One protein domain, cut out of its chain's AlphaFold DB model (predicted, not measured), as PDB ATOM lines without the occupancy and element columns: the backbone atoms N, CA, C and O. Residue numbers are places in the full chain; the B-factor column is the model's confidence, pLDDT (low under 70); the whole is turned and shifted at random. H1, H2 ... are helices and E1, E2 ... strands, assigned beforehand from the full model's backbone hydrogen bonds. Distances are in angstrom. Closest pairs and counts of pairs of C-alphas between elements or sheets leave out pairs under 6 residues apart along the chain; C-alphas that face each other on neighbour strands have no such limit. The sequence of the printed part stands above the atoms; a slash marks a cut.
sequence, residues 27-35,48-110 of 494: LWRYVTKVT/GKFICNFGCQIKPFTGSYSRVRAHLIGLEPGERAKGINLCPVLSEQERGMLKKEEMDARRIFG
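What this domain is: This is residues 27 to 35 and 48 to 110 of the 494 residues of an uncharacterized protein of Actinidia rufa (UniProt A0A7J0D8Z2). A short helix, H2, sits in the middle of the model between a ribbon of two short strands, E1 and E2, and one long helix, H3, while the single turn H1 leads into E1 and also packs on H2. Two long loops go round this core: residues 53 to 64 turn back beside E2, and residues 73 to 91 make a wide loop from H2 to H3. The printed part has 72 residues, with three named helices and two named strands in the order H1, E1, E2, H2, H3; the sheet, E1 - E2, is antiparallel, and the class is mixed, helices and strands. It is compact, with a radius of gyration of the C-alphas of 11.9 A, and rounded, spanning 32 by 24 by 22 A.

How they stand to each other: H1, residues 27 to 30, has a tight link to E1, residues 31 to 34. E1 is the antiparallel neighbour of E2, residues 49 to 52, with 147 degrees between their directions; N 32 and O 51 are 2.8 A apart and N 34 and O 49 are 2.9 A apart, both within hydrogen-bond range. Residues 61 to 62, a stretch too short to be a named strand, pair antiparallel with residues 49 to 50 of E2. H2, residues 65 to 72, touches H1, the closest C-alphas being those of Leu 27 and Arg 69, 6.8 A apart. H2 and E2 are near each other, with 7 pairs of C-alphas within 10 A. H3, residues 92 to 109, is close to H2 but not clearly touching, at a shallow tilt of 25 degrees, opposite ways; their closest C-alphas, of Leu 72 and Arg 95, are 6.8 A apart. H3 is also close to H1 but not clearly touching, with the C-alphas of Leu 27 and Glu 102 closest at 7.1 A. H3 is apart from E1 and from E2. In H2 and H3 every O i to N i+4 pair is within hydrogen-bond range; H1 is too short for such a pair.

Where its parts are: H1 begins at C-alpha 27, (23.072, 30.664, -23.276), and is 5.6 A long. E1 is 9.4 A long and E2 10.4 A. H2 begins at C-alpha 65, (24.383, 24.335, -18.996), and is 10.6 A long. H3 is 25.4 A long and ends at C-alpha 109, (35.684, 27.550, -28.314).

The domain as a whole: The two C-alphas farthest apart, of Ile 58 and Ile 108, are 32.9 A apart. Residues 36 to 47 are not printed, and across this cut C-alphas 35 and 48 are 7.5 A apart. The links E2 to H2 and H2 to H3 are long. Mean pLDDT of the printed part is 78.4; residues 35, 48, 58, 76 to 78, 80 to 81, 108 and 110 are under 70.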
ATOM      1  N   LEU A  27      24.475  30.818 -23.671       84.88
ATOM      2  CA  LEU A  27      23.072  30.664 -23.276       84.88
ATOM      3  C   LEU A  27      22.796  30.945 -21.788       84.88
ATOM      4  O   LEU A  27      21.636  31.010 -21.380       84.88
ATOM      5  N   TRP A  28      23.834  31.123 -20.961       83.38
ATOM      6  CA  TRP A  28      23.656  31.557 -19.572       83.38
ATOM      7  C   TRP A  28      23.083  32.972 -19.457       83.38
ATOM      8  O   TRP A  28      22.469  33.257 -18.436       83.38
ATOM      9  N   ARG A  29      23.218  33.823 -20.484       82.19
ATOM     10  CA  ARG A  29      22.642  35.182 -20.511       82.19
ATOM     11  C   ARG A  29      21.112  35.180 -20.473       82.19
ATOM     12  O   ARG A  29      20.489  36.106 -19.966       82.19
ATOM     13  N   TYR A  30      20.500  34.102 -20.958       84.75
ATOM     14  CA  TYR A  30      19.049  33.986 -21.114       84.75
ATOM     15  C   TYR A  30      18.361  33.252 -19.955       84.75
ATOM     16  O   TYR A  30      17.164  32.948 -20.017       84.75
ATOM     17  N   VAL A  31      19.102  32.948 -18.887       83.94
ATOM     18  CA  VAL A  31      18.560  32.331 -17.676       83.94
ATOM     19  C   VAL A  31      19.155  32.967 -16.424       83.94
ATOM     20  O   VAL A  31      20.336  33.290 -16.366       83.94
ATOM     21  N   THR A  32      18.359  33.082 -15.371       83.75
ATOM     22  CA  THR A  32      18.814  33.602 -14.081       83.75
ATOM     23  C   THR A  32      19.237  32.445 -13.184       83.75
ATOM     24  O   THR A  32      18.438  31.550 -12.900       83.75
ATOM     25  N   LYS A  33      20.496  32.427 -12.728       79.31
ATOM     26  CA  LYS A  33      20.973  31.432 -11.754       79.31
ATOM     27  C   LYS A  33      20.417  31.758 -10.371       79.31
ATOM     28  O   LYS A  33      20.606  32.856  -9.867       79.31
ATOM     29  N   VAL A  34      19.778  30.779  -9.742       74.81
ATOM     30  CA  VAL A  34      19.254  30.912  -8.380       74.81
ATOM     31  C   VAL A  34      20.315  30.403  -7.412       74.81
ATOM     32  O   VAL A  34      20.481  29.193  -7.242       74.81
ATOM     33  N   THR A  35      21.060  31.316  -6.794       59.16
ATOM     34  CA  THR A  35      21.943  31.016  -5.660       59.16
ATOM     35  C   THR A  35      21.124  31.122  -4.378       59.16
ATOM     36  O   THR A  35      20.737  32.216  -3.986       59.16
ATOM     37  N   GLY A  48      23.462  23.469  -9.607       66.44
ATOM     38  CA  GLY A  48      22.903  24.815  -9.740       66.44
ATOM     39  C   GLY A  48      21.447  24.774 -10.219       66.44
ATOM     40  O   GLY A  48      21.060  23.891 -10.994       66.44
ATOM     41  N   LYS A  49      20.641  25.731  -9.753       81.50
ATOM     42  CA  LYS A  49      19.268  25.953 -10.222       81.50
ATOM     43  C   LYS A  49      19.215  27.185 -11.126       81.50
ATOM     44  O   LYS A  49      19.972  28.129 -10.908       81.50
ATOM     45  N   PHE A  50      18.335  27.188 -12.123       85.38
ATOM     46  CA  PHE A  50      18.149  28.324 -13.029       85.38
ATOM     47  C   PHE A  50      16.674  28.568 -13.358       85.38
ATOM     48  O   PHE A  50      15.879  27.631 -13.379       85.38
ATOM     49  N   ILE A  51      16.313  29.817 -13.630       83.75
ATOM     50  CA  ILE A  51      14.987  30.235 -14.096       83.75
ATOM     51  C   ILE A  51      15.129  30.761 -15.526       83.75
ATOM     52  O   ILE A  51      16.103  31.436 -15.841       83.75
ATOM     53  N   CYS A  52      14.183  30.426 -16.400       86.38
ATOM     54  CA  CYS A  52      14.169  30.902 -17.782       86.38
ATOM     55  C   CYS A  52      13.711  32.366 -17.840       86.38
ATOM     56  O   CYS A  52      12.605  32.667 -17.388       86.38
ATOM     57  N   ASN A  53      14.515  33.264 -18.424       86.19
ATOM     58  CA  ASN A  53      14.196  34.700 -18.461       86.19
ATOM     59  C   ASN A  53      13.034  35.028 -19.417       86.19
ATOM     60  O   ASN A  53      12.415  36.078 -19.291       86.19
ATOM     61  N   PHE A  54      12.669  34.096 -20.304       83.50
ATOM     62  CA  PHE A  54      11.474  34.185 -21.153       83.50
ATOM     63  C   PHE A  54      10.166  33.885 -20.396       83.50
ATOM     64  O   PHE A  54       9.091  33.902 -20.984       83.50
ATOM     65  N   GLY A  55      10.233  33.574 -19.096       79.00
ATOM     66  CA  GLY A  55       9.052  33.489 -18.232       79.00
ATOM     67  C   GLY A  55       8.190  32.237 -18.414       79.00
ATOM     68  O   GLY A  55       7.052  32.209 -17.956       79.00
ATOM     69  N   CYS A  56       8.700  31.172 -19.041       79.00
ATOM     70  CA  CYS A  56       7.899  29.973 -19.307       79.00
ATOM     71  C   CYS A  56       7.458  29.202 -18.056       79.00
ATOM     72  O   CYS A  56       6.458  28.490 -18.097       79.00
ATOM     73  N   GLN A  57       8.230  29.288 -16.970       73.94
ATOM     74  CA  GLN A  57       7.904  28.741 -15.655       73.94
ATOM     75  C   GLN A  57       8.594  29.582 -14.580       73.94
ATOM     76  O   GLN A  57       9.769  29.914 -14.708       73.94
ATOM     77  N   ILE A  58       7.872  29.871 -13.496       64.00
ATOM     78  CA  ILE A  58       8.373  30.673 -12.364       64.00
ATOM     79  C   ILE A  58       9.257  29.824 -11.427       64.00
ATOM     80  O   ILE A  58      10.096  30.344 -10.695       64.00
ATOM     81  N   LYS A  59       9.097  28.493 -11.442       77.62
ATOM     82  CA  LYS A  59       9.867  27.582 -10.585       77.62
ATOM     83  C   LYS A  59      11.271  27.322 -11.165       77.62
ATOM     84  O   LYS A  59      11.377  27.075 -12.365       77.62
ATOM     85  N   PRO A  60      12.337  27.288 -10.338       80.00
ATOM     86  CA  PRO A  60      13.691  27.025 -10.824       80.00
ATOM     87  C   PRO A  60      13.875  25.588 -11.329       80.00
ATOM     88  O   PRO A  60      13.596  24.619 -10.618       80.00
ATOM     89  N   PHE A  61      14.442  25.443 -12.522       78.31
ATOM     90  CA  PHE A  61      14.933  24.178 -13.059       78.31
ATOM     91  C   PHE A  61      16.231  23.767 -12.358       78.31
ATOM     92  O   PHE A  61      17.089  24.601 -12.082       78.31
ATOM     93  N   THR A  62      16.415  22.471 -12.100       77.62
ATOM     94  CA  THR A  62      17.668  21.937 -11.531       77.62
ATOM     95  C   THR A  62      18.548  21.382 -12.652       77.62
ATOM     96  O   THR A  62      18.199  20.377 -13.286       77.62
ATOM     97  N   GLY A  63      19.697  22.003 -12.936       71.81
ATOM     98  CA  GLY A  63      20.492  21.547 -14.071       71.81
ATOM     99  C   GLY A  63      21.737  22.345 -14.431       71.81
ATOM    100  O   GLY A  63      21.903  23.507 -14.087       71.81
ATOM    101  N   SER A  64      22.616  21.679 -15.179       77.62
ATOM    102  CA  SER A  64      23.816  22.251 -15.789       77.62
ATOM    103  C   SER A  64      23.495  22.994 -17.096       77.62
ATOM    104  O   SER A  64      22.384  22.897 -17.613       77.62
ATOM    105  N   TYR A  65      24.492  23.660 -17.688       81.62
ATOM    106  CA  TYR A  65      24.383  24.335 -18.996       81.62
ATOM    107  C   TYR A  65      23.768  23.446 -20.090       81.62
ATOM    108  O   TYR A  65      22.960  23.873 -20.906       81.62
ATOM    109  N   SER A  66      24.062  22.147 -20.036       80.69
ATOM    110  CA  SER A  66      23.461  21.138 -20.908       80.69
ATOM    111  C   SER A  66      21.929  21.080 -20.851       80.69
ATOM    112  O   SER A  66      21.315  20.731 -21.858       80.69
ATOM    113  N   ARG A  67      21.317  21.371 -19.694       81.81
ATOM    114  CA  ARG A  67      19.860  21.459 -19.519       81.81
ATOM    115  C   ARG A  67      19.303  22.814 -19.942       81.81
ATOM    116  O   ARG A  67      18.217  22.832 -20.505       81.81
ATOM    117  N   VAL A  68      20.055  23.899 -19.746       84.44
ATOM    118  CA  VAL A  68      19.722  25.224 -20.301       84.44
ATOM    119  C   VAL A  68      19.615  25.130 -21.823       84.44
ATOM    120  O   VAL A  68      18.582  25.463 -22.395       84.44
ATOM    121  N   ARG A  69      20.623  24.536 -22.471       87.62
ATOM    122  CA  ARG A  69      20.632  24.300 -23.918       87.62
ATOM    123  C   ARG A  69      19.440  23.462 -24.389       87.62
ATOM    124  O   ARG A  69      18.739  23.855 -25.314       87.62
ATOM    125  N   ALA A  70      19.177  22.337 -23.721       86.69
ATOM    126  CA  ALA A  70      18.056  21.466 -24.077       86.69
ATOM    127  C   ALA A  70      16.690  22.163 -23.934       86.69
ATOM    128  O   ALA A  70      15.793  21.902 -24.730       86.69
ATOM    129  N   HIS A  71      16.542  23.061 -22.957       88.50
ATOM    130  CA  HIS A  71      15.323  23.844 -22.762       88.50
ATOM    131  C   HIS A  71      15.152  24.945 -23.820       88.50
ATOM    132  O   HIS A  71      14.065  25.094 -24.367       88.50
ATOM    133  N   LEU A  72      16.206  25.705 -24.132       87.06
ATOM    134  CA  LEU A  72      16.101  26.863 -25.027       87.06
ATOM    135  C   LEU A  72      16.104  26.469 -26.509       87.06
ATOM    136  O   LEU A  72      15.262  26.946 -27.268       87.06
ATOM    137  N   ILE A  73      17.015  25.577 -26.919       87.56
ATOM    138  CA  ILE A  73      17.264  25.273 -28.338       87.56
ATOM    139  C   ILE A  73      17.028  23.814 -28.743       87.56
ATOM    140  O   ILE A  73      17.007  23.510 -29.938       87.56
ATOM    141  N   GLY A  74      16.786  22.925 -27.777       81.81
ATOM    142  CA  GLY A  74      16.484  21.514 -28.022       81.81
ATOM    143  C   GLY A  74      17.709  20.605 -28.097       81.81
ATOM    144  O   GLY A  74      18.821  20.994 -27.738       81.81
ATOM    145  N   LEU A  75      17.477  19.356 -28.508       78.44
ATOM    146  CA  LEU A  75      18.501  18.318 -28.648       78.44
ATOM    147  C   LEU A  75      18.919  18.182 -30.115       78.44
ATOM    148  O   LEU A  75      18.075  18.239 -31.008       78.44
ATOM    149  N   GLU A  76      20.213  17.973 -30.351       68.81
ATOM    150  CA  GLU A  76      20.735  17.631 -31.680       68.81
ATOM    151  C   GLU A  76      20.569  16.130 -31.988       68.81
ATOM    152  O   GLU A  76      20.473  15.315 -31.058       68.81
ATOM    153  N   PRO A  77      20.569  15.730 -33.277       59.75
ATOM    154  CA  PRO A  77      20.546  14.323 -33.665       59.75
ATOM    155  C   PRO A  77      21.706  13.551 -33.012       59.75
ATOM    156  O   PRO A  77      22.872  13.860 -33.235       59.75
ATOM    157  N   GLY A  78      21.382  12.554 -32.182       57.03
ATOM    158  CA  GLY A  78      22.362  11.732 -31.458       57.03
ATOM    159  C   GLY A  78      22.590  12.098 -29.982       57.03
ATOM    160  O   GLY A  78      23.288  11.363 -29.282       57.03
ATOM    161  N   GLU A  79      21.989  13.174 -29.457       70.38
ATOM    162  CA  GLU A  79      22.066  13.507 -28.026       70.38
ATOM    163  C   GLU A  79      21.023  12.753 -27.176       70.38
ATOM    164  O   GLU A  79      19.866  12.586 -27.558       70.38
ATOM    165  N   ARG A  80      21.413  12.322 -25.965       69.19
ATOM    166  CA  ARG A  80      20.490  11.674 -25.010       69.19
ATOM    167  C   ARG A  80      19.497  12.680 -24.424       69.19
ATOM    168  O   ARG A  80      19.879  13.799 -24.072       69.19
ATOM    169  N   ALA A  81      18.252  12.246 -24.218       67.88
ATOM    170  CA  ALA A  81      17.212  13.047 -23.577       67.88
ATOM    171  C   ALA A  81      17.624  13.494 -22.160       67.88
ATOM    172  O   ALA A  81      18.055  12.686 -21.338       67.88
ATOM    173  N   LYS A  82      17.485  14.794 -21.863       72.69
ATOM    174  CA  LYS A  82      17.935  15.397 -20.588       72.69
ATOM    175  C   LYS A  82      16.812  15.631 -19.566       72.69
ATOM    176  O   LYS A  82      17.071  16.210 -18.503       72.69
ATOM    177  N   GLY A  83      15.597  15.159 -19.862       72.94
ATOM    178  CA  GLY A  83      14.436  15.205 -18.962       72.94
ATOM    179  C   GLY A  83      13.918  16.617 -18.669       72.94
ATOM    180  O   GLY A  83      13.419  16.860 -17.577       72.94
ATOM    181  N   ILE A  84      14.096  17.555 -19.605       79.44
ATOM    182  CA  ILE A  84      13.573  18.924 -19.534       79.44
ATOM    183  C   ILE A  84      12.852  19.238 -20.844       79.44
ATOM    184  O   ILE A  84      13.337  18.865 -21.913       79.44
ATOM    185  N   ASN A  85      11.693  19.887 -20.751       80.94
ATOM    186  CA  ASN A  85      10.904  20.264 -21.920       80.94
ATOM    187  C   ASN A  85      11.489  21.507 -22.589       80.94
ATOM    188  O   ASN A  85      12.104  22.338 -21.922       80.94
ATOM    189  N   LEU A  86      11.262  21.642 -23.895       84.44
ATOM    190  CA  LEU A  86      11.551  22.863 -24.645       84.44
ATOM    191  C   LEU A  86      10.737  24.039 -24.094       84.44
ATOM    192  O   LEU A  86       9.607  23.852 -23.644       84.44
ATOM    193  N   CYS A  87      11.302  25.242 -24.139       84.50
ATOM    194  CA  CYS A  87      10.613  26.454 -23.725       84.50
ATOM    195  C   CYS A  87       9.406  26.710 -24.649       84.50
ATOM    196  O   CYS A  87       9.613  26.925 -25.845       84.50
ATOM    197  N   PRO A  88       8.164  26.704 -24.127       82.06
ATOM    198  CA  PRO A  88       6.961  26.933 -24.927       82.06
ATOM    199  C   PRO A  88       6.743  28.406 -25.296       82.06
ATOM    200  O   PRO A  88       5.931  28.685 -26.167       82.06
ATOM    201  N   VAL A  89       7.435  29.336 -24.628       85.19
ATOM    202  CA  VAL A  89       7.276  30.790 -24.837       85.19
ATOM    203  C   VAL A  89       8.220  31.322 -25.921       85.19
ATOM    204  O   VAL A  89       7.935  32.335 -26.540       85.19
ATOM    205  N   LEU A  90       9.326  30.620 -26.175       85.06
ATOM    206  CA  LEU A  90      10.315  30.990 -27.187       85.06
ATOM    207  C   LEU A  90       9.778  30.725 -28.598       85.06
ATOM    208  O   LEU A  90       9.484  29.569 -28.926       85.06
ATOM    209  N   SER A  91       9.718  31.767 -29.432       82.62
ATOM    210  CA  SER A  91       9.348  31.641 -30.843       82.62
ATOM    211  C   SER A  91      10.406  30.868 -31.641       82.62
ATOM    212  O   SER A  91      11.559  30.704 -31.226       82.62
ATOM    213  N   GLU A  92      10.020  30.373 -32.818       78.44
ATOM    214  CA  GLU A  92      10.932  29.631 -33.693       78.44
ATOM    215  C   GLU A  92      12.086  30.506 -34.208       78.44
ATOM    216  O   GLU A  92      13.226  30.041 -34.282       78.44
ATOM    217  N   GLN A  93      11.818  31.792 -34.463       77.50
ATOM    218  CA  GLN A  93      12.820  32.767 -34.892       77.50
ATOM    219  C   GLN A  93      13.845  33.054 -33.785       77.50
ATOM    220  O   GLN A  93      15.048  32.947 -34.023       77.50
ATOM    221  N   GLU A  94      13.396  33.331 -32.558       80.88
ATOM    222  CA  GLU A  94      14.283  33.548 -31.402       80.88
ATOM    223  C   GLU A  94      15.119  32.304 -31.090       80.88
ATOM    224  O   GLU A  94      16.320  32.388 -30.828       80.88
ATOM    225  N   ARG A  95      14.517  31.115 -31.199       85.88
ATOM    226  CA  ARG A  95      15.244  29.854 -31.049       85.88
ATOM    227  C   ARG A  95      16.308  29.674 -32.135       85.88
ATOM    228  O   ARG A  95      17.367  29.117 -31.850       85.88
ATOM    229  N   GLY A  96      16.038  30.126 -33.358       80.12
ATOM    230  CA  GLY A  96      17.004  30.153 -34.455       80.12
ATOM    231  C   GLY A  96      18.218  31.032 -34.146       80.12
ATOM    232  O   GLY A  96      19.349  30.595 -34.360       80.12
ATOM    233  N   MET A  97      17.998  32.211 -33.559       83.50
ATOM    234  CA  MET A  97      19.081  33.114 -33.141       83.50
ATOM    235  C   MET A  97      19.953  32.484 -32.049       83.50
ATOM    236  O   MET A  97      21.169  32.401 -32.208       83.50
ATOM    237  N   LEU A  98      19.338  31.916 -31.006       86.00
ATOM    238  CA  LEU A  98      20.066  31.240 -29.924       86.00
ATOM    239  C   LEU A  98      20.844  30.003 -30.407       86.00
ATOM    240  O   LEU A  98      21.910  29.681 -29.881       86.00
ATOM    241  N   LYS A  99      20.326  29.285 -31.414       84.75
ATOM    242  CA  LYS A  99      21.049  28.172 -32.056       84.75
ATOM    243  C   LYS A  99      22.285  28.659 -32.798       84.75
ATOM    244  O   LYS A  99      23.313  27.989 -32.734       84.75
ATOM    245  N   LYS A 100      22.171  29.785 -33.503       82.69
ATOM    246  CA  LYS A 100      23.285  30.400 -34.223       82.69
ATOM    247  C   LYS A 100      24.373  30.843 -33.245       82.69
ATOM    248  O   LYS A 100      25.511  30.437 -33.413       82.69
ATOM    249  N   GLU A 101      24.004  31.520 -32.160       83.94
ATOM    250  CA  GLU A 101      24.948  31.958 -31.122       83.94
ATOM    251  C   GLU A 101      25.668  30.782 -30.434       83.94
ATOM    252  O   GLU A 101      26.882  30.808 -30.243       83.94
ATOM    253  N   GLU A 102      24.956  29.695 -30.114       83.19
ATOM    254  CA  GLU A 102      25.575  28.475 -29.570       83.19
ATOM    255  C   GLU A 102      26.494  27.792 -30.598       83.19
ATOM    256  O   GLU A 102      27.531  27.237 -30.226       83.19
ATOM    257  N   MET A 103      26.131  27.803 -31.883       77.69
ATOM    258  CA  MET A 103      26.958  27.245 -32.956       77.69
ATOM    259  C   MET A 103      28.227  28.075 -33.167       77.69
ATOM    260  O   MET A 103      29.309  27.498 -33.276       77.69
ATOM    261  N   ASP A 104      28.107  29.399 -33.145       77.56
ATOM    262  CA  ASP A 104      29.219  30.338 -33.263       77.56
ATOM    263  C   ASP A 104      30.152  30.217 -32.048       77.56
ATOM    264  O   ASP A 104      31.358  30.037 -32.209       77.56
ATOM    265  N   ALA A 105      29.612  30.141 -30.828       76.06
ATOM    266  CA  ALA A 105      30.407  29.869 -29.630       76.06
ATOM    267  C   ALA A 105      31.099  28.492 -29.683       76.06
ATOM    268  O   ALA A 105      32.255  28.358 -29.287       76.06
ATOM    269  N   ARG A 106      30.445  27.451 -30.212       74.38
ATOM    270  CA  ARG A 106      31.080  26.135 -30.419       74.38
ATOM    271  C   ARG A 106      32.177  26.173 -31.480       74.38
ATOM    272  O   ARG A 106      33.160  25.444 -31.332       74.38
ATOM    273  N   ARG A 107      32.017  26.998 -32.517       72.19
ATOM    274  CA  ARG A 107      33.010  27.218 -33.576       72.19
ATOM    275  C   ARG A 107      34.256  27.909 -33.028       72.19
ATOM    276  O   ARG A 107      35.355  27.489 -33.364       72.19
ATOM    277  N   ILE A 108      34.066  28.888 -32.144       67.88
ATOM    278  CA  ILE A 108      35.147  29.657 -31.514       67.88
ATOM    279  C   ILE A 108      35.853  28.842 -30.413       67.88
ATOM    280  O   ILE A 108      37.078  28.810 -30.360       67.88
ATOM    281  N   PHE A 109      35.113  28.150 -29.534       71.94
ATOM    282  CA  PHE A 109      35.684  27.550 -28.314       71.94
ATOM    283  C   PHE A 109      35.945  26.036 -28.363       71.94
ATOM    284  O   PHE A 109      36.677  25.529 -27.510       71.94
ATOM    285  N   GLY A 110      35.400  25.295 -29.336       44.16
ATOM    286  CA  GLY A 110      35.631  23.853 -29.499       44.16
ATOM    287  C   GLY A 110      35.070  22.965 -28.366       44.16
ATOM    288  O   GLY A 110      34.872  23.371 -27.224       44.16
TER     289      GLY A 110